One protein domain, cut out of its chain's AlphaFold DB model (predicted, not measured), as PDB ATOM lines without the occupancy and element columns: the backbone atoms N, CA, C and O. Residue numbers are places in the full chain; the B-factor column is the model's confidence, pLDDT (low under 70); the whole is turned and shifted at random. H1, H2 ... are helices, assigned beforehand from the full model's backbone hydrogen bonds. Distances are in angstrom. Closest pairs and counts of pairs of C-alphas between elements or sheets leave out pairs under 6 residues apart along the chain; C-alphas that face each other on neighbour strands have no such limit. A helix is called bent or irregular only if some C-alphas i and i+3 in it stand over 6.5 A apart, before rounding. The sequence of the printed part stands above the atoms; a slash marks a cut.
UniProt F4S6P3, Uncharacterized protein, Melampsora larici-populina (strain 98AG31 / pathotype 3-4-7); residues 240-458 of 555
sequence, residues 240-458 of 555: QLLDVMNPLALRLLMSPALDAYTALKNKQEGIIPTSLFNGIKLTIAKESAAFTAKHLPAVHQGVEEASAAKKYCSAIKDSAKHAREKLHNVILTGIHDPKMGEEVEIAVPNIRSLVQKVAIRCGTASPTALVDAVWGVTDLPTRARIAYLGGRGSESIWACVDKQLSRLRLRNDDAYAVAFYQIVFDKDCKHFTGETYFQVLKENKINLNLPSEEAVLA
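This is residues 240 to 458 of the 555 residues of an uncharacterized protein of Melampsora larici-populina (strain 98AG31 / pathotype 3-4-7) (UniProt F4S6P3). A long helix, H4, runs lengthwise through one part of an elongated domain, with H1 and H2 packed slantwise on it. At its last residues H4 folds back in a helical hairpin with H5, which joins it to a crossed group of helices, H5, H6, H7 and H9, with H8 near H7 and H9, and H11 on H9; H3 and the link after it lie toward one end of the length, H10 toward the other. The printed part has 219 residues with eleven named helices, H1 to H11 in order, and no named strand; its class is all helix. It is compact, with a radius of gyration of the C-alphas of 19.1 A, and spans 64 by 39 by 33 A.

H1 is residues 240 to 252, 18.4 A long, from C-alpha 240 at (139.487, 132.190, 110.010); it is neither bent nor irregular, but only just: C-alphas 244 and 247 are 6.1 A apart. H2 is residues 276 to 284 and H3 residues 289 to 295. H4, residues 306 to 331, measures 37.4 A and ends at C-alpha 331 (154.028, 138.678, 133.520). H5 is residues 351 to 361, H6 371 to 377 and H7 380 to 388. H8, residues 397 to 411, is 21.2 A long, and H9, residues 414 to 431, 25.8 A. H10 is residues 438 to 443; H11, residues 453 to 457, ends at C-alpha 457 (176.890, 124.170, 139.671).

H1 touches residues 315 to 327 of H4 at a steep tilt of 47 degrees, the same way; their closest C-alphas, Leu 250 and Ala 323, are 5.0 A apart. H2 touches H1, closest at C-alphas 249 and 280, 6.2 A, and H4, at C-alphas 277 and 316, 6.3 A. H3 touches no helix; its closest C-alpha to H1 is 6.3 A away, His 295 to Leu 241. The hairpin of H4 and H5 has a steep tilt of 42 degrees, opposite ways, closest at C-alphas 330 and 358, 6.5 A. H5 is the hub: it also touches H6, about perpendicular at 79 degrees, with C-alphas 356 and 371 at 5.6 A, and H7, with C-alphas 351 and 387 at 6.6 A. H9 only just touches H5 and H7, with 3 pairs of C-alphas within 8 A each; the closest are C-alphas 428 and 351, 6.6 A, and 421 and 384, 5.6 A. H8 is close to but not clearly touching H7, with C-alphas 401 and 388 at 6.7 A. H11 touches H9, with C-alphas 456 and 420 at 5.3 A, and H10 touches no helix. Every O i to N i+4 pair is within hydrogen-bond range in H2, H3 and H5 to H11; H1 has 8 of 9 and H4 21 of 22.

The two C-alphas farthest apart, those of Gln 301 and Asn 444, are 64.6 A apart. The printed part has no cut. The links H1 to H2 and H4 to H5 are long. Mean pLDDT of the printed part is 90.5; residues 390 to 395 are under 70.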
ATOM      1  N   GLN A 240     139.635 133.521 109.410       97.94
ATOM      2  CA  GLN A 240     139.487 132.190 110.010       97.94
ATOM      3  C   GLN A 240     140.834 131.507 110.278       97.94
ATOM      4  O   GLN A 240     140.978 130.790 111.264       97.94
ATOM      5  N   LEU A 241     141.838 131.735 109.424       97.94
ATOM      6  CA  LEU A 241     143.189 131.239 109.670       97.94
ATOM      7  C   LEU A 241     143.809 131.950 110.882       97.94
ATOM      8  O   LEU A 241     144.392 131.293 111.742       97.94
ATOM      9  N   LEU A 242     143.634 133.269 110.998       98.00
ATOM     10  CA  LEU A 242     144.102 134.049 112.150       98.00
ATOM     11  C   LEU A 242     143.366 133.675 113.452       98.00
ATOM     12  O   LEU A 242     143.993 133.642 114.515       98.00
ATOM     13  N   ASP A 243     142.078 133.335 113.372       97.06
ATOM     14  CA  ASP A 243     141.260 132.851 114.491       97.06
ATOM     15  C   ASP A 243     141.733 131.486 115.017       97.06
ATOM     16  O   ASP A 243     141.645 131.236 116.217       97.06
ATOM     17  N   VAL A 244     142.302 130.626 114.162       97.50
ATOM     18  CA  VAL A 244     143.002 129.402 114.595       97.50
ATOM     19  C   VAL A 244     144.404 129.727 115.119       97.50
ATOM     20  O   VAL A 244     144.798 129.267 116.193       97.50
ATOM     21  N   MET A 245     145.167 130.549 114.395       98.06
ATOM     22  CA  MET A 245     146.576 130.834 114.689       98.06
ATOM     23  C   MET A 245     146.803 131.561 116.013       98.06
ATOM     24  O   MET A 245     147.757 131.243 116.723       98.06
ATOM     25  N   ASN A 246     145.963 132.534 116.363       97.12
ATOM     26  CA  ASN A 246     146.190 133.378 117.536       97.12
ATOM     27  C   ASN A 246     145.970 132.633 118.876       97.12
ATOM     28  O   ASN A 246     146.845 132.732 119.743       97.12
ATOM     29  N   PRO A 247     144.886 131.850 119.077       96.56
ATOM     30  CA  PRO A 247     144.736 130.979 120.246       96.56
ATOM     31  C   PRO A 247     145.750 129.830 120.252       96.56
ATOM     32  O   PRO A 247     146.297 129.505 121.304       96.56
ATOM     33  N   LEU A 248     146.061 129.247 119.087       97.31
ATOM     34  CA  LEU A 248     147.080 128.203 118.953       97.31
ATOM     35  C   LEU A 248     148.460 128.694 119.411       97.31
ATOM     36  O   LEU A 248     149.118 128.017 120.199       97.31
ATOM     37  N   ALA A 249     148.878 129.879 118.961       97.56
ATOM     38  CA  ALA A 249     150.142 130.486 119.358       97.56
ATOM     39  C   ALA A 249     150.202 130.714 120.876       97.56
ATOM     40  O   ALA A 249     151.205 130.367 121.490       97.56
ATOM     41  N   LEU A 250     149.125 131.224 121.489       96.06
ATOM     42  CA  LEU A 250     149.019 131.384 122.945       96.06
ATOM     43  C   LEU A 250     149.145 130.047 123.687       96.06
ATOM     44  O   LEU A 250     149.953 129.935 124.605       96.06
ATOM     45  N   ARG A 251     148.409 129.017 123.257       95.62
ATOM     46  CA  ARG A 251     148.457 127.672 123.850       95.62
ATOM     47  C   ARG A 251     149.857 127.054 123.767       95.62
ATOM     48  O   ARG A 251     150.306 126.420 124.718       95.62
ATOM     49  N   LEU A 252     150.563 127.254 122.653       95.94
ATOM     50  CA  LEU A 252     151.906 126.708 122.435       95.94
ATOM     51  C   LEU A 252     153.003 127.381 123.276       95.94
ATOM     52  O   LEU A 252     154.016 126.733 123.528       95.94
ATOM     53  N   LEU A 253     152.808 128.610 123.775       94.81
ATOM     54  CA  LEU A 253     153.746 129.248 124.723       94.81
ATOM     55  C   LEU A 253     153.898 128.466 126.037       94.81
ATOM     56  O   LEU A 253     154.935 128.576 126.692       94.81
ATOM     57  N   MET A 254     152.866 127.691 126.386       92.81
ATOM     58  CA  MET A 254     152.774 126.823 127.563       92.81
ATOM     59  C   MET A 254     153.105 125.356 127.266       92.81
ATOM     60  O   MET A 254     152.884 124.494 128.112       92.81
ATOM     61  N   SER A 255     153.602 125.040 126.067       93.38
ATOM     62  CA  SER A 255     153.995 123.670 125.737       93.38
ATOM     63  C   SER A 255     155.315 123.304 126.432       93.38
ATOM     64  O   SER A 255     156.316 123.994 126.204       93.38
ATOM     65  N   PRO A 256     155.396 122.195 127.195       90.38
ATOM     66  CA  PRO A 256     156.663 121.722 127.758       90.38
ATOM     67  C   PRO A 256     157.688 121.380 126.667       90.38
ATOM     68  O   PRO A 256     158.882 121.596 126.865       90.38
ATOM     69  N   ALA A 257     157.236 120.979 125.477       91.06
ATOM     70  CA  ALA A 257     158.085 120.665 124.326       91.06
ATOM     71  C   ALA A 257     158.576 121.898 123.527       91.06
ATOM     72  O   ALA A 257     159.088 121.736 122.421       91.06
ATOM     73  N   LEU A 258     158.371 123.127 124.018       93.25
ATOM     74  CA  LEU A 258     158.802 124.350 123.334       93.25
ATOM     75  C   LEU A 258     160.256 124.722 123.667       93.25
ATOM     76  O   LEU A 258     160.544 125.165 124.777       93.25
ATOM     77  N   ASP A 259     161.152 124.661 122.683       92.31
ATOM     78  CA  ASP A 259     162.570 124.986 122.910       92.31
ATOM     79  C   ASP A 259     162.965 126.422 122.545       92.31
ATOM     80  O   ASP A 259     164.039 126.886 122.928       92.31
ATOM     81  N   ALA A 260     162.148 127.117 121.751       94.00
ATOM     82  CA  ALA A 260     162.438 128.481 121.321       94.00
ATOM     83  C   ALA A 260     161.162 129.285 121.049       94.00
ATOM     84  O   ALA A 260     160.305 128.886 120.258       94.00
ATOM     85  N   TYR A 261     161.074 130.464 121.654       94.38
ATOM     86  CA  TYR A 261     160.003 131.436 121.479       94.38
ATOM     87  C   TYR A 261     160.185 132.298 120.222       94.38
ATOM     88  O   TYR A 261     159.191 132.696 119.611       94.38
ATOM     89  N   THR A 262     161.426 132.610 119.830       94.50
ATOM     90  CA  THR A 262     161.773 133.466 118.675       94.50
ATOM     91  C   THR A 262     162.722 132.799 117.679       94.50
ATOM     92  O   THR A 262     162.591 133.026 116.475       94.50
ATOM     93  N   ALA A 263     163.668 131.983 118.149       93.38
ATOM     94  CA  ALA A 263     164.695 131.389 117.306       93.38
ATOM     95  C   ALA A 263     164.118 130.290 116.397       93.38
ATOM     96  O   ALA A 263     163.612 129.270 116.856       93.38
ATOM     97  N   LEU A 264     164.243 130.487 115.081       93.88
ATOM     98  CA  LEU A 264     163.903 129.474 114.070       93.88
ATOM     99  C   LEU A 264     165.059 128.502 113.812       93.88
ATOM    100  O   LEU A 264     164.843 127.374 113.377       93.88
ATOM    101  N   LYS A 265     166.293 128.968 114.035       93.50
ATOM    102  CA  LYS A 265     167.523 128.226 113.778       93.50
ATOM    103  C   LYS A 265     168.614 128.564 114.789       93.50
ATOM    104  O   LYS A 265     168.743 129.725 115.180       93.50
ATOM    105  N   ASN A 266     169.421 127.571 115.143       90.06
ATOM    106  CA  ASN A 266     170.683 127.722 115.863       90.06
ATOM    107  C   ASN A 266     171.859 127.450 114.899       90.06
ATOM    108  O   ASN A 266     171.702 126.769 113.888       90.06
ATOM    109  N   LYS A 267     173.052 127.970 115.206       89.19
ATOM    110  CA  LYS A 267     174.281 127.685 114.446       89.19
ATOM    111  C   LYS A 267     174.734 126.227 114.572       89.19
ATOM    112  O   LYS A 267     175.376 125.735 113.656       89.19
ATOM    113  N   GLN A 268     174.437 125.577 115.698       88.62
ATOM    114  CA  GLN A 268     174.874 124.206 115.990       88.62
ATOM    115  C   GLN A 268     173.875 123.144 115.510       88.62
ATOM    116  O   GLN A 268     174.288 122.115 114.998       88.62
ATOM    117  N   GLU A 269     172.572 123.402 115.646       85.81
ATOM    118  CA  GLU A 269     171.517 122.392 115.422       85.81
ATOM    119  C   GLU A 269     170.735 122.610 114.114       85.81
ATOM    120  O   GLU A 269     169.838 121.840 113.786       85.81
ATOM    121  N   GLY A 270     171.025 123.677 113.362       92.44
ATOM    122  CA  GLY A 270     170.232 124.040 112.189       92.44
ATOM    123  C   GLY A 270     168.840 124.540 112.584       92.44
ATOM    124  O   GLY A 270     168.720 125.424 113.432       92.44
ATOM    125  N   ILE A 271     167.786 124.036 111.939       92.31
ATOM    126  CA  ILE A 271     166.391 124.438 112.201       92.31
ATOM    127  C   ILE A 271     165.924 123.840 113.534       92.31
ATOM    128  O   ILE A 271     166.068 122.645 113.753       92.31
ATOM    129  N   ILE A 272     165.307 124.650 114.399       93.50
ATOM    130  CA  ILE A 272     164.777 124.185 115.690       93.50
ATOM    131  C   ILE A 272     163.360 123.615 115.469       93.50
ATOM    132  O   ILE A 272     162.426 124.404 115.259       93.50
ATOM    133  N   PRO A 273     163.150 122.281 115.499       92.50
ATOM    134  CA  PRO A 273     161.866 121.661 115.133       92.50
ATOM    135  C   PRO A 273     160.739 122.041 116.107       92.50
ATOM    136  O   PRO A 273     159.594 122.234 115.712       92.50
ATOM    137  N   THR A 274     161.111 122.235 117.365       94.44
ATOM    138  CA  THR A 274     160.322 122.564 118.561       94.44
ATOM    139  C   THR A 274     160.206 124.075 118.822       94.44
ATOM    140  O   THR A 274     159.868 124.499 119.928       94.44
ATOM    141  N   SER A 275     160.500 124.924 117.831       96.25
ATOM    142  CA  SER A 275     160.298 126.377 117.942       96.25
ATOM    143  C   SER A 275     158.817 126.750 117.833       96.25
ATOM    144  O   SER A 275     158.048 126.063 117.162       96.25
ATOM    145  N   LEU A 276     158.406 127.875 118.428       97.12
ATOM    146  CA  LEU A 276     157.011 128.343 118.440       97.12
ATOM    147  C   LEU A 276     156.431 128.452 117.025       97.12
ATOM    148  O   LEU A 276     155.312 128.018 116.765       97.12
ATOM    149  N   PHE A 277     157.226 128.982 116.098       97.56
ATOM    150  CA  PHE A 277     156.884 129.080 114.682       97.56
ATOM    151  C   PHE A 277     156.621 127.704 114.054       97.56
ATOM    152  O   PHE A 277     155.592 127.521 113.408       97.56
ATOM    153  N   ASN A 278     157.512 126.729 114.271       96.75
ATOM    154  CA  ASN A 278     157.344 125.383 113.726       96.75
ATOM    155  C   ASN A 278     156.192 124.633 114.411       96.75
ATOM    156  O   ASN A 278     155.434 123.960 113.724       96.75
ATOM    157  N   GLY A 279     155.979 124.811 115.717       96.94
ATOM    158  CA  GLY A 279     154.822 124.262 116.430       96.94
ATOM    159  C   GLY A 279     153.488 124.781 115.884       96.94
ATOM    160  O   GLY A 279     152.563 123.994 115.671       96.94
ATOM    161  N   ILE A 280     153.398 126.085 115.587       97.81
ATOM    162  CA  ILE A 280     152.231 126.684 114.922       97.81
ATOM    163  C   ILE A 280     152.073 126.085 113.513       97.81
ATOM    164  O   ILE A 280     151.023 125.523 113.207       97.81
ATOM    165  N   LYS A 281     153.132 126.125 112.690       96.81
ATOM    166  CA  LYS A 281     153.156 125.608 111.308       96.81
ATOM    167  C   LYS A 281     152.709 124.140 111.219       96.81
ATOM    168  O   LYS A 281     151.825 123.809 110.434       96.81
ATOM    169  N   LEU A 282     153.283 123.273 112.056       96.19
ATOM    170  CA  LEU A 282     152.993 121.836 112.108       96.19
ATOM    171  C   LEU A 282     151.598 121.521 112.653       96.19
ATOM    172  O   LEU A 282     151.045 120.483 112.305       96.19
ATOM    173  N   THR A 283     151.026 122.374 113.508       96.44
ATOM    174  CA  THR A 283     149.656 122.158 113.998       96.44
ATOM    175  C   THR A 283     148.628 122.585 112.952       96.44
ATOM    176  O   THR A 283     147.699 121.832 112.699       96.44
ATOM    177  N   ILE A 284     148.835 123.719 112.269       97.25
ATOM    178  CA  ILE A 284     147.962 124.156 111.164       97.25
ATOM    179  C   ILE A 284     147.992 123.155 110.003       97.25
ATOM    180  O   ILE A 284     146.967 122.888 109.389       97.25
ATOM    181  N   ALA A 285     149.154 122.562 109.714       94.25
ATOM    182  CA  ALA A 285     149.267 121.517 108.699       94.25
ATOM    183  C   ALA A 285     148.416 120.268 109.017       94.25
ATOM    184  O   ALA A 285     148.054 119.541 108.097       94.25
ATOM    185  N   LYS A 286     148.079 120.027 110.293       95.56
ATOM    186  CA  LYS A 286     147.218 118.921 110.753       95.56
ATOM    187  C   LYS A 286     145.723 119.265 110.773       95.56
ATOM    188  O   LYS A 286     144.927 118.417 111.172       95.56
ATOM    189  N   GLU A 287     145.338 120.476 110.374       96.94
ATOM    190  CA  GLU A 287     143.931 120.819 110.163       96.94
ATOM    191  C   GLU A 287     143.323 119.998 109.017       96.94
ATOM    192  O   GLU A 287     144.024 119.369 108.222       96.94
ATOM    193  N   SER A 288     141.990 119.989 108.920       96.69
ATOM    194  CA  SER A 288     141.300 119.223 107.874       96.69
ATOM    195  C   SER A 288     141.759 119.617 106.461       96.69
ATOM    196  O   SER A 288     141.978 120.794 106.179       96.69
ATOM    197  N   ALA A 289     141.812 118.652 105.535       94.81
ATOM    198  CA  ALA A 289     142.230 118.901 104.149       94.81
ATOM    199  C   ALA A 289     141.400 120.001 103.447       94.81
ATOM    200  O   ALA A 289     141.917 120.754 102.623       94.81
ATOM    201  N   ALA A 290     140.118 120.133 103.808       96.19
ATOM    202  CA  ALA A 290     139.243 121.201 103.326       96.19
ATOM    203  C   ALA A 290     139.627 122.583 103.888       96.19
ATOM    204  O   ALA A 290     139.540 123.583 103.177       96.19
ATOM    205  N   PHE A 291     140.079 122.649 105.145       96.62
ATOM    206  CA  PHE A 291     140.615 123.874 105.737       96.62
ATOM    207  C   PHE A 291     141.951 124.248 105.089       96.62
ATOM    208  O   PHE A 291     142.109 125.380 104.636       96.62
ATOM    209  N   THR A 292     142.889 123.302 104.970       95.88
ATOM    210  CA  THR A 292     144.211 123.578 104.389       95.88
ATOM    211  C   THR A 292     144.106 124.037 102.936       95.88
ATOM    212  O   THR A 292     144.708 125.047 102.586       95.88
ATOM    213  N   ALA A 293     143.278 123.379 102.115       94.62
ATOM    214  CA  ALA A 293     143.072 123.751 100.712       94.62
ATOM    215  C   ALA A 293     142.398 125.124 100.516       94.62
ATOM    216  O   ALA A 293     142.551 125.732  99.463       94.62
ATOM    217  N   LYS A 294     141.644 125.608 101.513       96.12
ATOM    218  CA  LYS A 294     140.944 126.900 101.461       96.12
ATOM    219  C   LYS A 294     141.759 128.058 102.043       96.12
ATOM    220  O   LYS A 294     141.559 129.200 101.640       96.12
ATOM    221  N   HIS A 295     142.610 127.782 103.031       96.88
ATOM    222  CA  HIS A 295     143.214 128.813 103.876       96.88
ATOM    223  C   HIS A 295     144.742 128.906 103.781       96.88
ATOM    224  O   HIS A 295     145.292 129.929 104.183       96.88
ATOM    225  N   LEU A 296     145.440 127.893 103.262       96.44
ATOM    226  CA  LEU A 296     146.897 127.927 103.078       96.44
ATOM    227  C   LEU A 296     147.284 128.334 101.647       96.44
ATOM    228  O   LEU A 296     146.433 128.305 100.757       96.44
ATOM    229  N   PRO A 297     148.547 128.741 101.410       95.81
ATOM    230  CA  PRO A 297     149.084 128.899 100.061       95.81
ATOM    231  C   PRO A 297     148.852 127.654  99.199       95.81
ATOM    232  O   PRO A 297     149.001 126.524  99.669       95.81
ATOM    233  N   ALA A 298     148.507 127.859  97.928       92.06
ATOM    234  CA  ALA A 298     148.334 126.760  96.991       92.06
ATOM    235  C   ALA A 298     149.682 126.080  96.686       92.06
ATOM    236  O   ALA A 298     150.708 126.735  96.481       92.06
ATOM    237  N   VAL A 299     149.665 124.746  96.643       91.38
ATOM    238  CA  VAL A 299     150.833 123.916  96.326       91.38
ATOM    239  C   VAL A 299     150.699 123.427  94.885       91.38
ATOM    240  O   VAL A 299     149.945 122.495  94.599       91.38
ATOM    241  N   HIS A 300     151.440 124.035  93.964       85.25
ATOM    242  CA  HIS A 300     151.440 123.661  92.553       85.25
ATOM    243  C   HIS A 300     152.584 122.678  92.286       85.25
ATOM    244  O   HIS A 300     153.752 123.002  92.470       85.25
ATOM    245  N   GLN A 301     152.254 121.445  91.882       84.69
ATOM    246  CA  GLN A 301     153.239 120.379  91.608       84.69
ATOM    247  C   GLN A 301     154.197 120.082  92.787       84.69
ATOM    248  O   GLN A 301     155.350 119.710  92.593       84.69
ATOM    249  N   GLY A 302     153.726 120.249  94.029       83.75
ATOM    250  CA  GLY A 302     154.546 120.070  95.236       83.75
ATOM    251  C   GLY A 302     155.386 121.291  95.632       83.75
ATOM    252  O   GLY A 302     156.025 121.248  96.684       83.75
ATOM    253  N   VAL A 303     155.354 122.371  94.842       76.44
ATOM    254  CA  VAL A 303     156.039 123.642  95.100       76.44
ATOM    255  C   VAL A 303     155.022 124.693  95.548       76.44
ATOM    256  O   VAL A 303     153.997 124.906  94.904       76.44
ATOM    257  N   GLU A 304     155.300 125.359  96.665       83.56
ATOM    258  CA  GLU A 304     154.519 126.519  97.100       83.56
ATOM    259  C   GLU A 304     154.917 127.770  96.322       83.56
ATOM    260  O   GLU A 304     156.104 128.050  96.129       83.56
ATOM    261  N   GLU A 305     153.919 128.562  95.942       87.69
ATOM    262  CA  GLU A 305     154.133 129.870  95.335       87.69
ATOM    263  C   GLU A 305     154.888 130.782  96.322       87.69
ATOM    264  O   GLU A 305     154.491 130.979  97.476       87.69
ATOM    265  N   ALA A 306     156.063 131.267  95.906       88.06
ATOM    266  CA  ALA A 306     157.050 131.820  96.831       88.06
ATOM    267  C   ALA A 306     156.580 133.113  97.524       88.06
ATOM    268  O   ALA A 306     157.033 133.395  98.640       88.06
ATOM    269  N   SER A 307     155.679 133.886  96.901       93.69
ATOM    270  CA  SER A 307     155.108 135.088  97.518       93.69
ATOM    271  C   SER A 307     154.104 134.714  98.617       93.69
ATOM    272  O   SER A 307     154.270 135.144  99.766       93.69
ATOM    273  N   ALA A 308     153.152 133.823  98.321       93.88
ATOM    274  CA  ALA A 308     152.163 133.330  99.272       93.88
ATOM    275  C   ALA A 308     152.809 132.607 100.466       93.88
ATOM    276  O   ALA A 308     152.496 132.917 101.619       93.88
ATOM    277  N   ALA A 309     153.790 131.728 100.230       94.44
ATOM    278  CA  ALA A 309     154.538 131.050 101.294       94.44
ATOM    279  C   ALA A 309     155.265 132.040 102.226       94.44
ATOM    280  O   ALA A 309     155.236 131.898 103.455       94.44
ATOM    281  N   LYS A 310     155.876 133.093 101.663       95.12
ATOM    282  CA  LYS A 310     156.527 134.162 102.438       95.12
ATOM    283  C   LYS A 310     155.513 134.919 103.298       95.12
ATOM    284  O   LYS A 310     155.795 135.160 104.473       95.12
ATOM    285  N   LYS A 311     154.345 135.264 102.749       96.62
ATOM    286  CA  LYS A 311     153.267 135.941 103.484       96.62
ATOM    287  C   LYS A 311     152.672 135.071 104.594       96.62
ATOM    288  O   LYS A 311     152.501 135.562 105.708       96.62
ATOM    289  N   TYR A 312     152.443 133.784 104.343       97.25
ATOM    290  CA  TYR A 312     152.014 132.824 105.364       97.25
ATOM    291  C   TYR A 312     153.041 132.716 106.504       97.25
ATOM    292  O   TYR A 312     152.693 132.810 107.683       97.25
ATOM    293  N   CYS A 313     154.334 132.649 106.171       96.69
ATOM    294  CA  CYS A 313     155.406 132.696 107.164       96.69
ATOM    295  C   CYS A 313     155.448 134.020 107.952       96.69
ATOM    296  O   CYS A 313     155.825 134.009 109.125       96.69
ATOM    297  N   SER A 314     155.088 135.159 107.353       97.31
ATOM    298  CA  SER A 314     154.931 136.424 108.089       97.31
ATOM    299  C   SER A 314     153.753 136.359 109.060       97.31
ATOM    300  O   SER A 314     153.953 136.606 110.245       97.31
ATOM    301  N   ALA A 315     152.581 135.892 108.615       97.94
ATOM    302  CA  ALA A 315     151.407 135.733 109.476       97.94
ATOM    303  C   ALA A 315     151.696 134.856 110.713       97.94
ATOM    304  O   ALA A 315     151.306 135.213 111.823       97.94
ATOM    305  N   ILE A 316     152.454 133.755 110.570       97.88
ATOM    306  CA  ILE A 316     152.866 132.927 111.724       97.88
ATOM    307  C   ILE A 316     153.748 133.724 112.691       97.88
ATOM    308  O   ILE A 316     153.568 133.634 113.908       97.88
ATOM    309  N   LYS A 317     154.704 134.506 112.176       97.00
ATOM    310  CA  LYS A 317     155.587 135.337 113.010       97.00
ATOM    311  C   LYS A 317     154.808 136.423 113.744       97.00
ATOM    312  O   LYS A 317     155.125 136.679 114.905       97.00
ATOM    313  N   ASP A 318     153.795 137.006 113.112       97.25
ATOM    314  CA  ASP A 318     152.955 138.039 113.712       97.25
ATOM    315  C   ASP A 318     152.012 137.455 114.773       97.25
ATOM    316  O   ASP A 318     151.997 137.955 115.898       97.25
ATOM    317  N   SER A 319     151.342 136.323 114.520       97.75
ATOM    318  CA  SER A 319     150.592 135.597 115.561       97.75
ATOM    319  C   SER A 319     151.483 135.187 116.740       97.75
ATOM    320  O   SER A 319     151.111 135.393 117.896       97.75
ATOM    321  N   ALA A 320     152.694 134.681 116.481       97.06
ATOM    322  CA  ALA A 320     153.670 134.361 117.524       97.06
ATOM    323  C   ALA A 320     154.125 135.610 118.308       97.06
ATOM    324  O   ALA A 320     154.241 135.565 119.533       97.06
ATOM    325  N   LYS A 321     154.350 136.743 117.628       96.00
ATOM    326  CA  LYS A 321     154.674 138.039 118.243       96.00
ATOM    327  C   LYS A 321     153.533 138.525 119.139       96.00
ATOM    328  O   LYS A 321     153.790 138.859 120.290       96.00
ATOM    329  N   HIS A 322     152.291 138.507 118.656       95.25
ATOM    330  CA  HIS A 322     151.116 138.907 119.431       95.25
ATOM    331  C   HIS A 322     150.848 137.983 120.623       95.25
ATOM    332  O   HIS A 322     150.452 138.462 121.684       95.25
ATOM    333  N   ALA A 323     151.081 136.675 120.487       96.19
ATOM    334  CA  ALA A 323     150.970 135.736 121.596       96.19
ATOM    335  C   ALA A 323     152.022 136.024 122.680       96.19
ATOM    336  O   ALA A 323     151.668 136.160 123.851       96.19
ATOM    337  N   ARG A 324     153.297 136.195 122.294       95.12
ATOM    338  CA  ARG A 324     154.378 136.585 123.219       95.12
ATOM    339  C   ARG A 324     154.080 137.915 123.908       95.12
ATOM    340  O   ARG A 324     154.225 138.004 125.119       95.12
ATOM    341  N   GLU A 325     153.592 138.915 123.180       92.69
ATOM    342  CA  GLU A 325     153.212 140.211 123.758       92.69
ATOM    343  C   GLU A 325     152.059 140.075 124.769       92.69
ATOM    344  O   GLU A 325     152.115 140.607 125.876       92.69
ATOM    345  N   LYS A 326     151.025 139.285 124.455       93.44
ATOM    346  CA  LYS A 326     149.930 138.989 125.395       93.44
ATOM    347  C   LYS A 326     150.403 138.258 126.656       93.44
ATOM    348  O   LYS A 326     149.809 138.478 127.709       93.44
ATOM    349  N   LEU A 327     151.425 137.403 126.555       93.56
ATOM    350  CA  LEU A 327     152.036 136.720 127.698       93.56
ATOM    351  C   LEU A 327     152.916 137.675 128.521       93.56
ATOM    352  O   LEU A 327     152.764 137.738 129.737       93.56
ATOM    353  N   HIS A 328     153.758 138.477 127.864       90.94
ATOM    354  CA  HIS A 328     154.592 139.512 128.488       90.94
ATOM    355  C   HIS A 328     153.761 140.447 129.380       90.94
ATOM    356  O   HIS A 328     154.078 140.626 130.553       90.94
ATOM    357  N   ASN A 329     152.630 140.937 128.869       90.81
ATOM    358  CA  ASN A 329     151.720 141.796 129.628       90.81
ATOM    359  C   ASN A 329     151.088 141.107 130.854       90.81
ATOM    360  O   ASN A 329     150.791 141.778 131.836       90.81
ATOM    361  N   VAL A 330     150.916 139.778 130.851       92.44
ATOM    362  CA  VAL A 330     150.493 139.048 132.062       92.44
ATOM    363  C   VAL A 330     151.626 138.947 133.079       92.44
ATOM    364  O   VAL A 330     151.372 139.084 134.274       92.44
ATOM    365  N   ILE A 331     152.865 138.764 132.630       90.62
ATOM    366  CA  ILE A 331     154.028 138.678 133.520       90.62
ATOM    367  C   ILE A 331     154.346 140.024 134.185       90.62
ATOM    368  O   ILE A 331     154.734 140.049 135.348       90.62
ATOM    369  N   LEU A 332     154.088 141.145 133.506       88.94
ATOM    370  CA  LEU A 332     154.225 142.492 134.078       88.94
ATOM    371  C   LEU A 332     153.098 142.893 135.057       88.94
ATOM    372  O   LEU A 332     153.138 143.996 135.608       88.94
ATOM    373  N   THR A 333     152.110 142.024 135.318       86.38
ATOM    374  CA  THR A 333     151.007 142.318 136.254       86.38
ATOM    375  C   THR A 333     151.544 142.611 137.660       86.38
ATOM    376  O   THR A 333     152.126 141.730 138.286       86.38
ATOM    377  N   GLY A 334     151.291 143.815 138.186       81.88
ATOM    378  CA  GLY A 334     151.810 144.269 139.490       81.88
ATOM    379  C   GLY A 334     153.208 144.904 139.430       81.88
ATOM    380  O   GLY A 334     153.758 145.278 140.457       81.88
ATOM    381  N   ILE A 335     153.788 145.043 138.233       83.62
ATOM    382  CA  ILE A 335     155.055 145.755 137.997       83.62
ATOM    383  C   ILE A 335     154.794 147.031 137.189       83.62
ATOM    384  O   ILE A 335     155.271 148.103 137.554       83.62
ATOM    385  N   HIS A 336     154.030 146.929 136.098       82.69
ATOM    386  CA  HIS A 336     153.755 148.041 135.187       82.69
ATOM    387  C   HIS A 336     152.409 147.846 134.483       82.69
ATOM    388  O   HIS A 336     152.144 146.754 133.978       82.69
ATOM    389  N   ASP A 337     151.578 148.891 134.416       79.75
ATOM    390  CA  ASP A 337     150.407 148.893 133.535       79.75
ATOM    391  C   ASP A 337     150.804 149.507 132.179       79.75
ATOM    392  O   ASP A 337     151.044 150.717 132.106       79.75
ATOM    393  N   PRO A 338     150.847 148.719 131.086       74.44
ATOM    394  CA  PRO A 338     151.219 149.216 129.762       74.44
ATOM    395  C   PRO A 338     150.227 150.245 129.190       74.44
ATOM    396  O   PRO A 338     150.546 150.894 128.196       74.44
ATOM    397  N   LYS A 339     149.018 150.383 129.760       80.19
ATOM    398  CA  LYS A 339     148.026 151.387 129.345       80.19
ATOM    399  C   LYS A 339     148.213 152.725 130.043       80.19
ATOM    400  O   LYS A 339     148.063 153.756 129.395       80.19
ATOM    401  N   MET A 340     148.479 152.708 131.349       79.19
ATOM    402  CA  MET A 340     148.579 153.933 132.150       79.19
ATOM    403  C   MET A 340     150.013 154.467 132.223       79.19
ATOM    404  O   MET A 340     150.210 155.650 132.466       79.19
ATOM    405  N   GLY A 341     151.025 153.625 131.985       75.44
ATOM    406  CA  GLY A 341     152.437 154.014 132.050       75.44
ATOM    407  C   GLY A 341     152.980 154.166 133.478       75.44
ATOM    408  O   GLY A 341     154.195 154.209 133.671       75.44
ATOM    409  N   GLU A 342     152.097 154.204 134.473       77.12
ATOM    410  CA  GLU A 342     152.409 154.353 135.890       77.12
ATOM    411  C   GLU A 342     152.839 153.020 136.537       77.12
ATOM    412  O   GLU A 342     152.612 151.922 136.009       77.12
ATOM    413  N   GLU A 343     153.520 153.112 137.683       74.81
ATOM    414  CA  GLU A 343     153.822 151.940 138.507       74.81
ATOM    415  C   GLU A 343     152.549 151.506 139.251       74.81
ATOM    416  O   GLU A 343     151.815 152.336 139.779       74.81
ATOM    417  N   VAL A 344     152.267 150.204 139.286       81.00
ATOM    418  CA  VAL A 344     150.966 149.697 139.752       81.00
ATOM    419  C   VAL A 344     150.945 149.545 141.275       81.00
ATOM    420  O   VAL A 344     151.797 148.855 141.832       81.00
ATOM    421  N   GLU A 345     149.921 150.076 141.949       86.06
ATOM    422  CA  GLU A 345     149.657 149.863 143.388       86.06
ATOM    423  C   GLU A 345     149.085 148.459 143.705       86.06
ATOM    424  O   GLU A 345     148.246 148.276 144.587       86.06
ATOM    425  N   ILE A 346     149.527 147.430 142.981       88.44
ATOM    426  CA  ILE A 346     149.128 146.033 143.184       88.44
ATOM    427  C   ILE A 346     150.389 145.235 143.490       88.44
ATOM    428  O   ILE A 346     151.354 145.283 142.729       88.44
ATOM    429  N   ALA A 347     150.367 144.473 144.583       91.50
ATOM    430  CA  ALA A 347     151.476 143.607 144.962       91.50
ATOM    431  C   ALA A 347     151.841 142.617 143.840       91.50
ATOM    432  O   ALA A 347     150.979 142.079 143.134       91.50
ATOM    433  N   VAL A 348     153.141 142.365 143.681       91.31
ATOM    434  CA  VAL A 348     153.652 141.495 142.620       91.31
ATOM    435  C   VAL A 348     153.222 140.049 142.923       91.31
ATOM    436  O   VAL A 348     153.446 139.567 144.039       91.31
ATOM    437  N   PRO A 349     152.592 139.332 141.971       93.19
ATOM    438  CA  PRO A 349     152.167 137.956 142.195       93.19
ATOM    439  C   PRO A 349     153.377 137.041 142.403       93.19
ATOM    440  O   PRO A 349     154.335 137.096 141.638       93.19
ATOM    441  N   ASN A 350     153.286 136.141 143.384       93.06
ATOM    442  CA  ASN A 350     154.220 135.022 143.512       93.06
ATOM    443  C   ASN A 350     154.166 134.104 142.276       93.06
ATOM    444  O   ASN A 350     153.164 134.087 141.548       93.06
ATOM    445  N   ILE A 351     155.201 133.286 142.065       92.62
ATOM    446  CA  ILE A 351     155.299 132.410 140.888       92.62
ATOM    447  C   ILE A 351     154.095 131.472 140.710       92.62
ATOM    448  O   ILE A 351     153.711 131.201 139.574       92.62
ATOM    449  N   ARG A 352     153.434 131.007 141.783       95.44
ATOM    450  CA  ARG A 352     152.246 130.138 141.656       95.44
ATOM    451  C   ARG A 352     151.058 130.899 141.072       95.44
ATOM    452  O   ARG A 352     150.436 130.440 140.114       95.44
ATOM    453  N   SER A 353     150.779 132.082 141.615       95.31
ATOM    454  CA  SER A 353     149.746 132.992 141.113       95.31
ATOM    455  C   SER A 353     150.055 133.471 139.693       95.31
ATOM    456  O   SER A 353     149.144 133.621 138.880       95.31
ATOM    457  N   LEU A 354     151.334 133.675 139.355       94.50
ATOM    458  CA  LEU A 354     151.751 134.002 137.994       94.50
ATOM    459  C   LEU A 354     151.505 132.828 137.029       94.50
ATOM    460  O   LEU A 354     150.887 133.035 135.987       94.50
ATOM    461  N   VAL A 355     151.895 131.596 137.385       95.50
ATOM    462  CA  VAL A 355     151.608 130.385 136.590       95.50
ATOM    463  C   VAL A 355     150.104 130.223 136.344       95.50
ATOM    464  O   VAL A 355     149.699 129.980 135.208       95.50
ATOM    465  N   GLN A 356     149.266 130.438 137.364       96.81
ATOM    466  CA  GLN A 356     147.806 130.419 137.223       96.81
ATOM    467  C   GLN A 356     147.309 131.482 136.224       96.81
ATOM    468  O   GLN A 356     146.590 131.147 135.281       96.81
ATOM    469  N   LYS A 357     147.722 132.751 136.376       95.81
ATOM    470  CA  LYS A 357     147.351 133.847 135.456       95.81
ATOM    471  C   LYS A 357     147.787 133.566 134.015       95.81
ATOM    472  O   LYS A 357     147.024 133.809 133.080       95.81
ATOM    473  N   VAL A 358     148.993 133.028 133.831       95.50
ATOM    474  CA  VAL A 358     149.533 132.642 132.523       95.50
ATOM    475  C   VAL A 358     148.720 131.501 131.901       95.50
ATOM    476  O   VAL A 358     148.338 131.606 130.735       95.50
ATOM    477  N   ALA A 359     148.396 130.453 132.663       96.19
ATOM    478  CA  ALA A 359     147.596 129.327 132.184       96.19
ATOM    479  C   ALA A 359     146.177 129.754 131.766       96.19
ATOM    480  O   ALA A 359     145.701 129.374 130.694       96.19
ATOM    481  N   ILE A 360     145.530 130.622 132.553       95.75
ATOM    482  CA  ILE A 360     144.238 131.230 132.199       95.75
ATOM    483  C   ILE A 360     144.371 132.039 130.901       95.75
ATOM    484  O   ILE A 360     143.565 131.882 129.983       95.75
ATOM    485  N   ARG A 361     145.418 132.869 130.767       95.19
ATOM    486  CA  ARG A 361     145.627 133.690 129.561       95.19
ATOM    487  C   ARG A 361     145.898 132.867 128.304       95.19
ATOM    488  O   ARG A 361     145.484 133.278 127.220       95.19
ATOM    489  N   CYS A 362     146.587 131.739 128.444       94.81
ATOM    490  CA  CYS A 362     146.907 130.829 127.347       94.81
ATOM    491  C   CYS A 362     145.780 129.824 127.042       94.81
ATOM    492  O   CYS A 362     145.936 129.001 126.143       94.81
ATOM    493  N   GLY A 363     144.657 129.884 127.770       93.75
ATOM    494  CA  GLY A 363     143.516 128.985 127.585       93.75
ATOM    495  C   GLY A 363     143.769 127.544 128.035       93.75
ATOM    496  O   GLY A 363     143.053 126.644 127.605       93.75
ATOM    497  N   THR A 364     144.784 127.303 128.872       94.44
ATOM    498  CA  THR A 364     145.098 125.973 129.428       94.44
ATOM    499  C   THR A 364     144.476 125.737 130.807       94.44
ATOM    500  O   THR A 364     144.453 124.602 131.273       94.44
ATOM    501  N   ALA A 365     143.925 126.776 131.445       96.25
ATOM    502  CA  ALA A 365     143.163 126.685 132.689       96.25
ATOM    503  C   ALA A 365     141.869 127.518 132.631       96.25
ATOM    504  O   ALA A 365     141.810 128.553 131.967       96.25
ATOM    505  N   SER A 366     140.837 127.084 133.365       96.19
ATOM    506  CA  SER A 366     139.610 127.869 133.572       96.19
ATOM    507  C   SER A 366     139.907 129.152 134.365       96.19
ATOM    508  O   SER A 366     140.692 129.079 135.312       96.19
ATOM    509  N   PRO A 367     139.224 130.288 134.107       96.81
ATOM    510  CA  PRO A 367     139.271 131.471 134.973       96.81
ATOM    511  C   PRO A 367     138.939 131.196 136.452       96.81
ATOM    512  O   PRO A 367     139.338 131.961 137.321       96.81
ATOM    513  N   THR A 368     138.221 130.104 136.739       96.94
ATOM    514  CA  THR A 368     137.864 129.647 138.096       96.94
ATOM    515  C   THR A 368     138.826 128.608 138.687       96.94
ATOM    516  O   THR A 368     138.592 128.121 139.791       96.94
ATOM    517  N   ALA A 369     139.886 128.217 137.972       97.19
ATOM    518  CA  ALA A 369     140.814 127.190 138.435       97.19
ATOM    519  C   ALA A 369     141.646 127.684 139.631       97.19
ATOM    520  O   ALA A 369     142.234 128.763 139.581       97.19
ATOM    521  N   LEU A 370     141.730 126.884 140.697       97.62
ATOM    522  CA  LEU A 370     142.482 127.227 141.909       97.62
ATOM    523  C   LEU A 370     144.001 127.223 141.658       97.62
ATOM    524  O   LEU A 370     144.505 126.364 140.933       97.62
ATOM    525  N   VAL A 371     144.730 128.142 142.305       96.88
ATOM    526  CA  VAL A 371     146.192 128.312 142.165       96.88
ATOM    527  C   VAL A 371     146.939 126.989 142.346       96.88
ATOM    528  O   VAL A 371     147.686 126.590 141.457       96.88
ATOM    529  N   ASP A 372     146.709 126.279 143.454       97.44
ATOM    530  CA  ASP A 372     147.431 125.035 143.753       97.44
ATOM    531  C   ASP A 372     147.054 123.877 142.819       97.44
ATOM    532  O   ASP A 372     147.893 123.024 142.538       97.44
ATOM    533  N   ALA A 373     145.832 123.871 142.273       97.19
ATOM    534  CA  ALA A 373     145.421 122.891 141.271       97.19
ATOM    535  C   ALA A 373     146.161 123.116 139.942       97.19
ATOM    536  O   ALA A 373     146.740 122.175 139.400       97.19
ATOM    537  N   VAL A 374     146.210 124.362 139.451       97.31
ATOM    538  CA  VAL A 374     146.965 124.713 138.233       97.31
ATOM    539  C   VAL A 374     148.462 124.487 138.440       97.31
ATOM    540  O   VAL A 374     149.121 123.907 137.577       97.31
ATOM    541  N   TRP A 375     149.000 124.879 139.595       96.00
ATOM    542  CA  TRP A 375     150.392 124.624 139.956       96.00
ATOM    543  C   TRP A 375     150.705 123.127 139.929       96.00
ATOM    544  O   TRP A 375     151.649 122.724 139.258       96.00
ATOM    545  N   GLY A 376     149.886 122.306 140.596       95.62
ATOM    546  CA  GLY A 376     150.065 120.858 140.696       95.62
ATOM    547  C   GLY A 376     150.139 120.146 139.344       95.62
ATOM    548  O   GLY A 376     150.990 119.274 139.183       95.62
ATOM    549  N   VAL A 377     149.310 120.547 138.370       95.62
ATOM    550  CA  VAL A 377     149.294 119.943 137.020       95.62
ATOM    551  C   VAL A 377     150.312 120.543 136.045       95.62
ATOM    552  O   VAL A 377     150.643 119.900 135.054       95.62
ATOM    553  N   THR A 378     150.819 121.756 136.295       94.56
ATOM    554  CA  THR A 378     151.851 122.371 135.443       94.56
ATOM    555  C   THR A 378     153.178 121.646 135.655       94.56
ATOM    556  O   THR A 378     153.605 121.477 136.796       94.56
ATOM    557  N   ASP A 379     153.859 121.243 134.586       90.69
ATOM    558  CA  ASP A 379     155.145 120.546 134.655       90.69
ATOM    559  C   ASP A 379     156.307 121.456 135.110       90.69
ATOM    560  O   ASP A 379     156.240 122.686 135.036       90.69
ATOM    561  N   LEU A 380     157.391 120.843 135.597       85.75
ATOM    562  CA  LEU A 380     158.549 121.563 136.137       85.75
ATOM    563  C   LEU A 380     159.251 122.461 135.085       85.75
ATOM    564  O   LEU A 380     159.474 123.633 135.402       85.75
ATOM    565  N   PRO A 381     159.535 122.004 133.841       84.19
ATOM    566  CA  PRO A 381     160.041 122.873 132.771       84.19
ATOM    567  C   PRO A 381     159.172 124.108 132.489       84.19
ATOM    568  O   PRO A 381     159.702 125.214 132.365       84.19
ATOM    569  N   THR A 382     157.847 123.965 132.423       90.19
ATOM    570  CA  THR A 382     156.928 125.087 132.170       90.19
ATOM    571  C   THR A 382     156.925 126.085 133.329       90.19
ATOM    572  O   THR A 382     157.032 127.291 133.089       90.19
ATOM    573  N   ARG A 383     156.909 125.616 134.589       90.25
ATOM    574  CA  ARG A 383     157.087 126.495 135.766       90.25
ATOM    575  C   ARG A 383     158.416 127.257 135.693       90.25
ATOM    576  O   ARG A 383     158.446 128.458 135.959       90.25
ATOM    577  N   ALA A 384     159.496 126.591 135.276       82.94
ATOM    578  CA  ALA A 384     160.807 127.214 135.120       82.94
ATOM    579  C   ALA A 384     160.816 128.306 134.044       82.94
ATOM    580  O   ALA A 384     161.295 129.409 134.303       82.94
ATOM    581  N   ARG A 385     160.240 128.043 132.865       86.00
ATOM    582  CA  ARG A 385     160.111 129.032 131.777       86.00
ATOM    583  C   ARG A 385     159.345 130.279 132.206       86.00
ATOM    584  O   ARG A 385     159.762 131.382 131.869       86.00
ATOM    585  N   ILE A 386     158.280 130.129 132.989       88.88
ATOM    586  CA  ILE A 386     157.516 131.275 133.503       88.88
ATOM    587  C   ILE A 386     158.358 132.096 134.487       88.88
ATOM    588  O   ILE A 386     158.377 133.320 134.386       88.88
ATOM    589  N   ALA A 387     159.126 131.443 135.364       83.38
ATOM    590  CA  ALA A 387     160.026 132.132 136.288       83.38
ATOM    591  C   ALA A 387     161.172 132.874 135.563       83.38
ATOM    592  O   ALA A 387     161.513 134.000 135.923       83.38
ATOM    593  N   TYR A 388     161.721 132.297 134.486       78.00
ATOM    594  CA  TYR A 388     162.693 132.972 133.615       78.00
ATOM    595  C   TYR A 388     162.150 134.267 132.995       78.00
ATOM    596  O   TYR A 388     162.888 135.244 132.853       78.00
ATOM    597  N   LEU A 389     160.869 134.279 132.619       81.56
ATOM    598  CA  LEU A 389     160.226 135.407 131.947       81.56
ATOM    599  C   LEU A 389     159.934 136.604 132.874       81.56
ATOM    600  O   LEU A 389     159.479 137.632 132.385       81.56
ATOM    601  N   GLY A 390     160.231 136.521 134.177       67.81
ATOM    602  CA  GLY A 390     160.261 137.684 135.077       67.81
ATOM    603  C   GLY A 390     161.586 138.468 135.060       67.81
ATOM    604  O   GLY A 390     161.683 139.533 135.670       67.81
ATOM    605  N   GLY A 391     162.630 137.956 134.394       62.72
ATOM    606  CA  GLY A 391     163.981 138.524 134.431       62.72
ATOM    607  C   GLY A 391     164.150 139.819 133.625       62.72
ATOM    608  O   GLY A 391     163.837 139.879 132.438       62.72
ATOM    609  N   ARG A 392     164.726 140.858 134.244       57.12
ATOM    610  CA  ARG A 392     164.969 142.163 133.601       57.12
ATOM    611  C   ARG A 392     166.277 142.167 132.794       57.12
ATOM    612  O   ARG A 392     167.328 141.817 133.320       57.12
ATOM    613  N   GLY A 393     166.235 142.641 131.547       51.50
ATOM    614  CA  GLY A 393     167.411 142.795 130.681       51.50
ATOM    615  C   GLY A 393     167.211 143.856 129.594       51.50
ATOM    616  O   GLY A 393     166.087 144.275 129.336       51.50
ATOM    617  N   SER A 394     168.309 144.312 128.980       49.44
ATOM    618  CA  SER A 394     168.302 145.252 127.842       49.44
ATOM    619  C   SER A 394     168.158 144.564 126.477       49.44
ATOM    620  O   SER A 394     167.836 145.218 125.487       49.44
ATOM    621  N   GLU A 395     168.392 143.253 126.415       62.00
ATOM    622  CA  GLU A 395     167.997 142.399 125.292       62.00
ATOM    623  C   GLU A 395     166.494 142.076 125.400       62.00
ATOM    624  O   GLU A 395     165.923 142.099 126.492       62.00
ATOM    625  N   SER A 396     165.834 141.742 124.282       75.94
ATOM    626  CA  SER A 396     164.447 141.255 124.340       75.94
ATOM    627  C   SER A 396     164.377 140.033 125.253       75.94
ATOM    628  O   SER A 396     165.132 139.080 125.057       75.94
ATOM    629  N   ILE A 397     163.455 140.034 126.219       82.31
ATOM    630  CA  ILE A 397     163.338 138.968 127.223       82.31
ATOM    631  C   ILE A 397     163.230 137.571 126.591       82.31
ATOM    632  O   ILE A 397     163.838 136.614 127.062       82.31
ATOM    633  N   TRP A 398     162.569 137.479 125.436       86.06
ATOM    634  CA  TRP A 398     162.449 136.263 124.636       86.06
ATOM    635  C   TRP A 398     163.783 135.768 124.062       86.06
ATOM    636  O   TRP A 398     164.001 134.564 123.995       86.06
ATOM    637  N   ALA A 399     164.698 136.669 123.694       86.25
ATOM    638  CA  ALA A 399     166.040 136.306 123.238       86.25
ATOM    639  C   ALA A 399     166.920 135.814 124.401       86.25
ATOM    640  O   ALA A 399     167.667 134.848 124.235       86.25
ATOM    641  N   CYS A 400     166.788 136.415 125.591       84.56
ATOM    642  CA  CYS A 400     167.421 135.913 126.816       84.56
ATOM    643  C   CYS A 400     166.945 134.491 127.152       84.56
ATOM    644  O   CYS A 400     167.768 133.618 127.434       84.56
ATOM    645  N   VAL A 401     165.631 134.250 127.079       85.44
ATOM    646  CA  VAL A 401     165.040 132.928 127.324       85.44
ATOM    647  C   VAL A 401     165.470 131.918 126.265       85.44
ATOM    648  O   VAL A 401     165.938 130.851 126.638       85.44
ATOM    649  N   ASP A 402     165.432 132.249 124.973       88.81
ATOM    650  CA  ASP A 402     165.883 131.344 123.901       88.81
ATOM    651  C   ASP A 402     167.365 130.966 124.036       88.81
ATOM    652  O   ASP A 402     167.737 129.805 123.869       88.81
ATOM    653  N   LYS A 403     168.224 131.926 124.396       88.81
ATOM    654  CA  LYS A 403     169.649 131.691 124.680       88.81
ATOM    655  C   LYS A 403     169.842 130.745 125.865       88.81
ATOM    656  O   LYS A 403     170.767 129.933 125.859       88.81
ATOM    657  N   GLN A 404     168.983 130.838 126.874       85.75
ATOM    658  CA  GLN A 404     169.049 129.995 128.058       85.75
ATOM    659  C   GLN A 404     168.439 128.603 127.832       85.75
ATOM    660  O   GLN A 404     169.037 127.621 128.261       85.75
ATOM    661  N   LEU A 405     167.334 128.488 127.091       86.38
ATOM    662  CA  LEU A 405     166.783 127.207 126.636       86.38
ATOM    663  C   LEU A 405     167.774 126.467 125.737       86.38
ATOM    664  O   LEU A 405     168.018 125.281 125.944       86.38
ATOM    665  N   SER A 406     168.428 127.178 124.813       88.62
ATOM    666  CA  SER A 406     169.510 126.621 123.998       88.62
ATOM    667  C   SER A 406     170.654 126.089 124.867       88.62
ATOM    668  O   SER A 406     171.094 124.967 124.645       88.62
ATOM    669  N   ARG A 407     171.091 126.821 125.904       87.94
ATOM    670  CA  ARG A 407     172.102 126.323 126.859       87.94
ATOM    671  C   ARG A 407     171.655 125.068 127.604       87.94
ATOM    672  O   ARG A 407     172.446 124.139 127.705       87.94
ATOM    673  N   LEU A 408     170.423 125.037 128.117       85.56
ATOM    674  CA  LEU A 408     169.883 123.868 128.823       85.56
ATOM    675  C   LEU A 408     169.858 122.637 127.903       85.56
ATOM    676  O   LEU A 408     170.383 121.591 128.276       85.56
ATOM    677  N   ARG A 409     169.339 122.787 126.676       86.31
ATOM    678  CA  ARG A 409     169.274 121.709 125.679       86.31
ATOM    679  C   ARG A 409     170.657 121.211 125.258       86.31
ATOM    680  O   ARG A 409     170.886 120.011 125.243       86.31
ATOM    681  N   LEU A 410     171.587 122.120 124.957       87.69
ATOM    682  CA  LEU A 410     172.953 121.771 124.544       87.69
ATOM    683  C   LEU A 410     173.767 121.104 125.661       87.69
ATOM    684  O   LEU A 410     174.700 120.362 125.365       87.69
ATOM    685  N   ARG A 411     173.440 121.379 126.931       88.81
ATOM    686  CA  ARG A 411     174.063 120.726 128.090       88.81
ATOM    687  C   ARG A 411     173.499 119.322 128.331       88.81
ATOM    688  O   ARG A 411     174.249 118.460 128.772       88.81
ATOM    689  N   ASN A 412     172.212 119.111 128.034       86.88
ATOM    690  CA  ASN A 412     171.482 117.853 128.232       86.88
ATOM    691  C   ASN A 412     171.673 117.269 129.650       86.88
ATOM    692  O   ASN A 412     171.992 116.095 129.830       86.88
ATOM    693  N   ASP A 413     171.533 118.142 130.649       89.44
ATOM    694  CA  ASP A 413     171.842 117.904 132.061       89.44
ATOM    695  C   ASP A 413     170.628 118.310 132.910       89.44
ATOM    696  O   ASP A 413     170.424 119.484 133.240       89.44
ATOM    697  N   ASP A 414     169.790 117.320 133.226       86.31
ATOM    698  CA  ASP A 414     168.566 117.517 134.009       86.31
ATOM    699  C   ASP A 414     168.866 118.005 135.431       86.31
ATOM    700  O   ASP A 414     168.102 118.793 135.989       86.31
ATOM    701  N   ALA A 415     169.998 117.596 136.018       88.00
ATOM    702  CA  ALA A 415     170.396 118.036 137.352       88.00
ATOM    703  C   ALA A 415     170.700 119.541 137.364       88.00
ATOM    704  O   ALA A 415     170.233 120.251 138.255       88.00
ATOM    705  N   TYR A 416     171.392 120.052 136.340       88.50
ATOM    706  CA  TYR A 416     171.593 121.490 136.144       88.50
ATOM    707  C   TYR A 416     170.267 122.239 135.949       88.50
ATOM    708  O   TYR A 416     170.067 123.301 136.540       88.50
ATOM    709  N   ALA A 417     169.340 121.700 135.148       85.50
ATOM    710  CA  ALA A 417     168.034 122.322 134.920       85.50
ATOM    711  C   ALA A 417     167.191 122.403 136.210       85.50
ATOM    712  O   ALA A 417     166.609 123.451 136.509       85.50
ATOM    713  N   VAL A 418     167.171 121.327 137.004       86.94
ATOM    714  CA  VAL A 418     166.483 121.261 138.304       86.94
ATOM    715  C   VAL A 418     167.134 122.195 139.326       86.94
ATOM    716  O   VAL A 418     166.426 122.981 139.958       86.94
ATOM    717  N   ALA A 419     168.464 122.172 139.461       89.25
ATOM    718  CA  ALA A 419     169.195 123.050 140.377       89.25
ATOM    719  C   ALA A 419     168.984 124.531 140.028       89.25
ATOM    720  O   ALA A 419     168.706 125.344 140.911       89.25
ATOM    721  N   PHE A 420     169.029 124.876 138.735       86.81
ATOM    722  CA  PHE A 420     168.722 126.223 138.269       86.81
ATOM    723  C   PHE A 420     167.318 126.645 138.710       86.81
ATOM    724  O   PHE A 420     167.142 127.724 139.283       86.81
ATOM    725  N   TYR A 421     166.317 125.805 138.421       85.44
ATOM    726  CA  TYR A 421     164.926 126.116 138.722       85.44
ATOM    727  C   TYR A 421     164.714 126.329 140.219       85.44
ATOM    728  O   TYR A 421     164.088 127.315 140.603       85.44
ATOM    729  N   GLN A 422     165.278 125.450 141.051       89.62
ATOM    730  CA  GLN A 422     165.151 125.533 142.501       89.62
ATOM    731  C   GLN A 422     165.678 126.874 143.031       89.62
ATOM    732  O   GLN A 422     164.970 127.550 143.770       89.62
ATOM    733  N   ILE A 423     166.847 127.335 142.566       90.31
ATOM    734  CA  ILE A 423     167.414 128.632 142.981       90.31
ATOM    735  C   ILE A 423     166.495 129.802 142.594       90.31
ATOM    736  O   ILE A 423     166.362 130.758 143.359       90.31
ATOM    737  N   VAL A 424     165.868 129.768 141.412       87.31
ATOM    738  CA  VAL A 424     164.919 130.822 141.010       87.31
ATOM    739  C   VAL A 424     163.629 130.742 141.823       87.31
ATOM    740  O   VAL A 424     163.151 131.776 142.278       87.31
ATOM    741  N   PHE A 425     163.100 129.544 142.060       89.19
ATOM    742  CA  PHE A 425     161.895 129.328 142.857       89.19
ATOM    743  C   PHE A 425     162.074 129.757 144.324       89.19
ATOM    744  O   PHE A 425     161.200 130.419 144.882       89.19
ATOM    745  N   ASP A 426     163.222 129.456 144.934       90.88
ATOM    746  CA  ASP A 426     163.537 129.848 146.312       90.88
ATOM    747  C   ASP A 426     163.733 131.366 146.435       90.88
ATOM    748  O   ASP A 426     163.265 131.985 147.395       90.88
ATOM    749  N   LYS A 427     164.378 131.996 145.440       90.12
ATOM    750  CA  LYS A 427     164.447 133.462 145.334       90.12
ATOM    751  C   LYS A 427     163.063 134.083 145.166       90.12
ATOM    752  O   LYS A 427     162.805 135.113 145.786       90.12
ATOM    753  N   ASP A 428     162.189 133.479 144.362       90.06
ATOM    754  CA  ASP A 428     160.827 133.967 144.158       90.06
ATOM    755  C   ASP A 428     160.037 133.927 145.468       90.06
ATOM    756  O   ASP A 428     159.608 134.970 145.953       90.06
ATOM    757  N   CYS A 429     159.983 132.766 146.129       89.94
ATOM    758  CA  CYS A 429     159.295 132.598 147.413       89.94
ATOM    759  C   CYS A 429     159.821 133.538 148.514       89.94
ATOM    760  O   CYS A 429     159.073 133.919 149.413       89.94
ATOM    761  N   LYS A 430     161.103 133.923 148.454       92.75
ATOM    762  CA  LYS A 430     161.733 134.863 149.393       92.75
ATOM    763  C   LYS A 430     161.359 136.331 149.143       92.75
ATOM    764  O   LYS A 430     161.427 137.130 150.078       92.75
ATOM    765  N   HIS A 431     161.039 136.709 147.906       91.25
ATOM    766  CA  HIS A 431     160.886 138.112 147.497       91.25
ATOM    767  C   HIS A 431     159.471 138.482 147.037       91.25
ATOM    768  O   HIS A 431     159.089 139.644 147.141       91.25
ATOM    769  N   PHE A 432     158.679 137.514 146.587       91.25
ATOM    770  CA  PHE A 432     157.320 137.700 146.101       91.25
ATOM    771  C   PHE A 432     156.359 136.897 146.977       91.25
ATOM    772  O   PHE A 432     155.950 135.788 146.651       91.25
ATOM    773  N   THR A 433     155.969 137.470 148.116       91.19
ATOM    774  CA  THR A 433     154.968 136.861 149.013       91.19
ATOM    775  C   THR A 433     153.542 136.920 148.454       91.19
ATOM    776  O   THR A 433     152.658 136.220 148.937       91.19
ATOM    777  N   GLY A 434     153.299 137.747 147.429       89.06
ATOM    778  CA  GLY A 434     151.960 138.191 147.024       89.06
ATOM    779  C   GLY A 434     151.479 139.449 147.761       89.06
ATOM    780  O   GLY A 434     150.453 140.001 147.385       89.06
ATOM    781  N   GLU A 435     152.237 139.929 148.753       92.25
ATOM    782  CA  GLU A 435     151.993 141.181 149.497       92.25
ATOM    783  C   GLU A 435     153.087 142.235 149.230       92.25
ATOM    784  O   GLU A 435     152.983 143.385 149.646       92.25
ATOM    785  N   THR A 436     154.167 141.847 148.541       91.44
ATOM    786  CA  THR A 436     155.323 142.717 148.291       91.44
ATOM    787  C   THR A 436     155.126 143.545 147.020       91.44
ATOM    788  O   THR A 436     154.915 143.007 145.932       91.44
ATOM    789  N   TYR A 437     155.229 144.866 147.156       92.38
ATOM    790  CA  TYR A 437     155.122 145.833 146.062       92.38
ATOM    791  C   TYR A 437     156.457 146.005 145.324       92.38
ATOM    792  O   TYR A 437     157.532 145.886 145.919       92.38
ATOM    793  N   PHE A 438     156.410 146.334 144.031       89.62
ATOM    794  CA  PHE A 438     157.620 146.457 143.211       89.62
ATOM    795  C   PHE A 438     158.551 147.597 143.675       89.62
ATOM    796  O   PHE A 438     159.776 147.460 143.619       89.62
ATOM    797  N   GLN A 439     157.994 148.684 144.219       90.69
ATOM    798  CA  GLN A 439     158.745 149.791 144.822       90.69
ATOM    799  C   GLN A 439     159.618 149.308 145.982       90.69
ATOM    800  O   GLN A 439     160.812 149.596 146.012       90.69
ATOM    801  N   VAL A 440     159.069 148.475 146.870       92.69
ATOM    802  CA  VAL A 440     159.794 147.910 148.018       92.69
ATOM    803  C   VAL A 440     160.986 147.065 147.552       92.69
ATOM    804  O   VAL A 440     162.055 147.105 148.160       92.69
ATOM    805  N   LEU A 441     160.861 146.337 146.437       91.06
ATOM    806  CA  LEU A 441     161.969 145.561 145.861       91.06
ATOM    807  C   LEU A 441     163.080 146.459 145.288       91.06
ATOM    808  O   LEU A 441     164.271 146.180 145.463       91.06
ATOM    809  N   LYS A 442     162.679 147.552 144.630       89.69
ATOM    810  CA  LYS A 442     163.538 148.578 144.021       89.69
ATOM    811  C   LYS A 442     164.304 149.376 145.085       89.69
ATOM    812  O   LYS A 442     165.516 149.552 144.957       89.69
ATOM    813  N   GLU A 443     163.635 149.780 146.163       93.31
ATOM    814  CA  GLU A 443     164.211 150.469 147.329       93.31
ATOM    815  C   GLU A 443     165.219 149.595 148.081       93.31
ATOM    816  O   GLU A 443     166.339 150.030 148.358       93.31
ATOM    817  N   ASN A 444     164.868 148.328 148.324       94.75
ATOM    818  CA  ASN A 444     165.760 147.342 148.939       94.75
ATOM    819  C   ASN A 444     166.896 146.870 148.011       94.75
ATOM    820  O   ASN A 444     167.739 146.078 148.436       94.75
ATOM    821  N   LYS A 445     166.944 147.351 146.757       93.12
ATOM    822  CA  LYS A 445     167.952 147.007 145.737       93.12
ATOM    823  C   LYS A 445     168.088 145.493 145.528       93.12
ATOM    824  O   LYS A 445     169.194 144.979 145.351       93.12
ATOM    825  N   ILE A 446     166.964 144.774 145.564       91.00
ATOM    826  CA  ILE A 446     166.947 143.315 145.422       91.00
ATOM    827  C   ILE A 446     167.406 142.930 144.012       91.00
ATOM    828  O   ILE A 446     166.905 143.422 143.001       91.00
ATOM    829  N   ASN A 447     168.398 142.041 143.951       87.62
ATOM    830  CA  ASN A 447     169.012 141.613 142.705       87.62
ATOM    831  C   ASN A 447     168.195 140.487 142.049       87.62
ATOM    832  O   ASN A 447     168.358 139.312 142.381       87.62
ATOM    833  N   LEU A 448     167.343 140.866 141.093       84.56
ATOM    834  CA  LEU A 448     166.504 139.962 140.295       84.56
ATOM    835  C   LEU A 448     167.232 139.359 139.072       84.56
ATOM    836  O   LEU A 448     166.587 138.849 138.156       84.56
ATOM    837  N   ASN A 449     168.568 139.409 139.025       85.19
ATOM    838  CA  ASN A 449     169.329 138.745 137.967       85.19
ATOM    839  C   ASN A 449     169.195 137.215 138.064       85.19
ATOM    840  O   ASN A 449     169.147 136.631 139.156       85.19
ATOM    841  N   LEU A 450     169.223 136.565 136.896       84.00
ATOM    842  CA  LEU A 450     169.299 135.108 136.794       84.00
ATOM    843  C   LEU A 450     170.521 134.571 137.578       84.00
ATOM    844  O   LEU A 450     171.556 135.243 137.619       84.00
ATOM    845  N   PRO A 451     170.425 133.377 138.197       88.88
ATOM    846  CA  PRO A 451     171.564 132.683 138.795       88.88
ATOM    847  C   PRO A 451     172.782 132.637 137.861       88.88
ATOM    848  O   PRO A 451     172.643 132.373 136.665       88.88
ATOM    849  N   SER A 452     173.976 132.876 138.411       90.56
ATOM    850  CA  SER A 452     175.229 132.611 137.701       90.56
ATOM    851  C   SER A 452     175.403 131.106 137.496       90.56
ATOM    852  O   SER A 452     174.905 130.307 138.286       90.56
ATOM    853  N   GLU A 453     176.141 130.708 136.459       89.75
ATOM    854  CA  GLU A 453     176.429 129.290 136.200       89.75
ATOM    855  C   GLU A 453     177.127 128.625 137.402       89.75
ATOM    856  O   GLU A 453     176.755 127.527 137.804       89.75
ATOM    857  N   GLU A 454     178.040 129.342 138.063       92.69
ATOM    858  CA  GLU A 454     178.680 128.923 139.317       92.69
ATOM    859  C   GLU A 454     177.673 128.636 140.443       92.69
ATOM    860  O   GLU A 454     177.824 127.654 141.164       92.69
ATOM    861  N   ALA A 455     176.621 129.452 140.588       92.44
ATOM    862  CA  ALA A 455     175.608 129.255 141.626       92.44
ATOM    863  C   ALA A 455     174.726 128.022 141.369       92.44
ATOM    864  O   ALA A 455     174.229 127.433 142.324       92.44
ATOM    865  N   VAL A 456     174.547 127.645 140.097       91.25
ATOM    866  CA  VAL A 456     173.791 126.454 139.667       91.25
ATOM    867  C   VAL A 456     174.630 125.183 139.806       91.25
ATOM    868  O   VAL A 456     174.102 124.137 140.165       91.25
ATOM    869  N   LEU A 457     175.937 125.277 139.537       91.75
ATOM    870  CA  LEU A 457     176.890 124.170 139.671       91.75
ATOM    871  C   LEU A 457     177.391 123.960 141.104       91.75
ATOM    872  O   LEU A 457     178.003 122.931 141.394       91.75
ATOM    873  N   ALA A 458     177.140 124.911 142.006       92.00
ATOM    874  CA  ALA A 458     177.424 124.753 143.423       92.00
ATOM    875  C   ALA A 458     176.644 123.545 143.988       92.00
ATOM    876  O   ALA A 458     175.422 123.493 143.829       92.00
TER     877      ALA A 458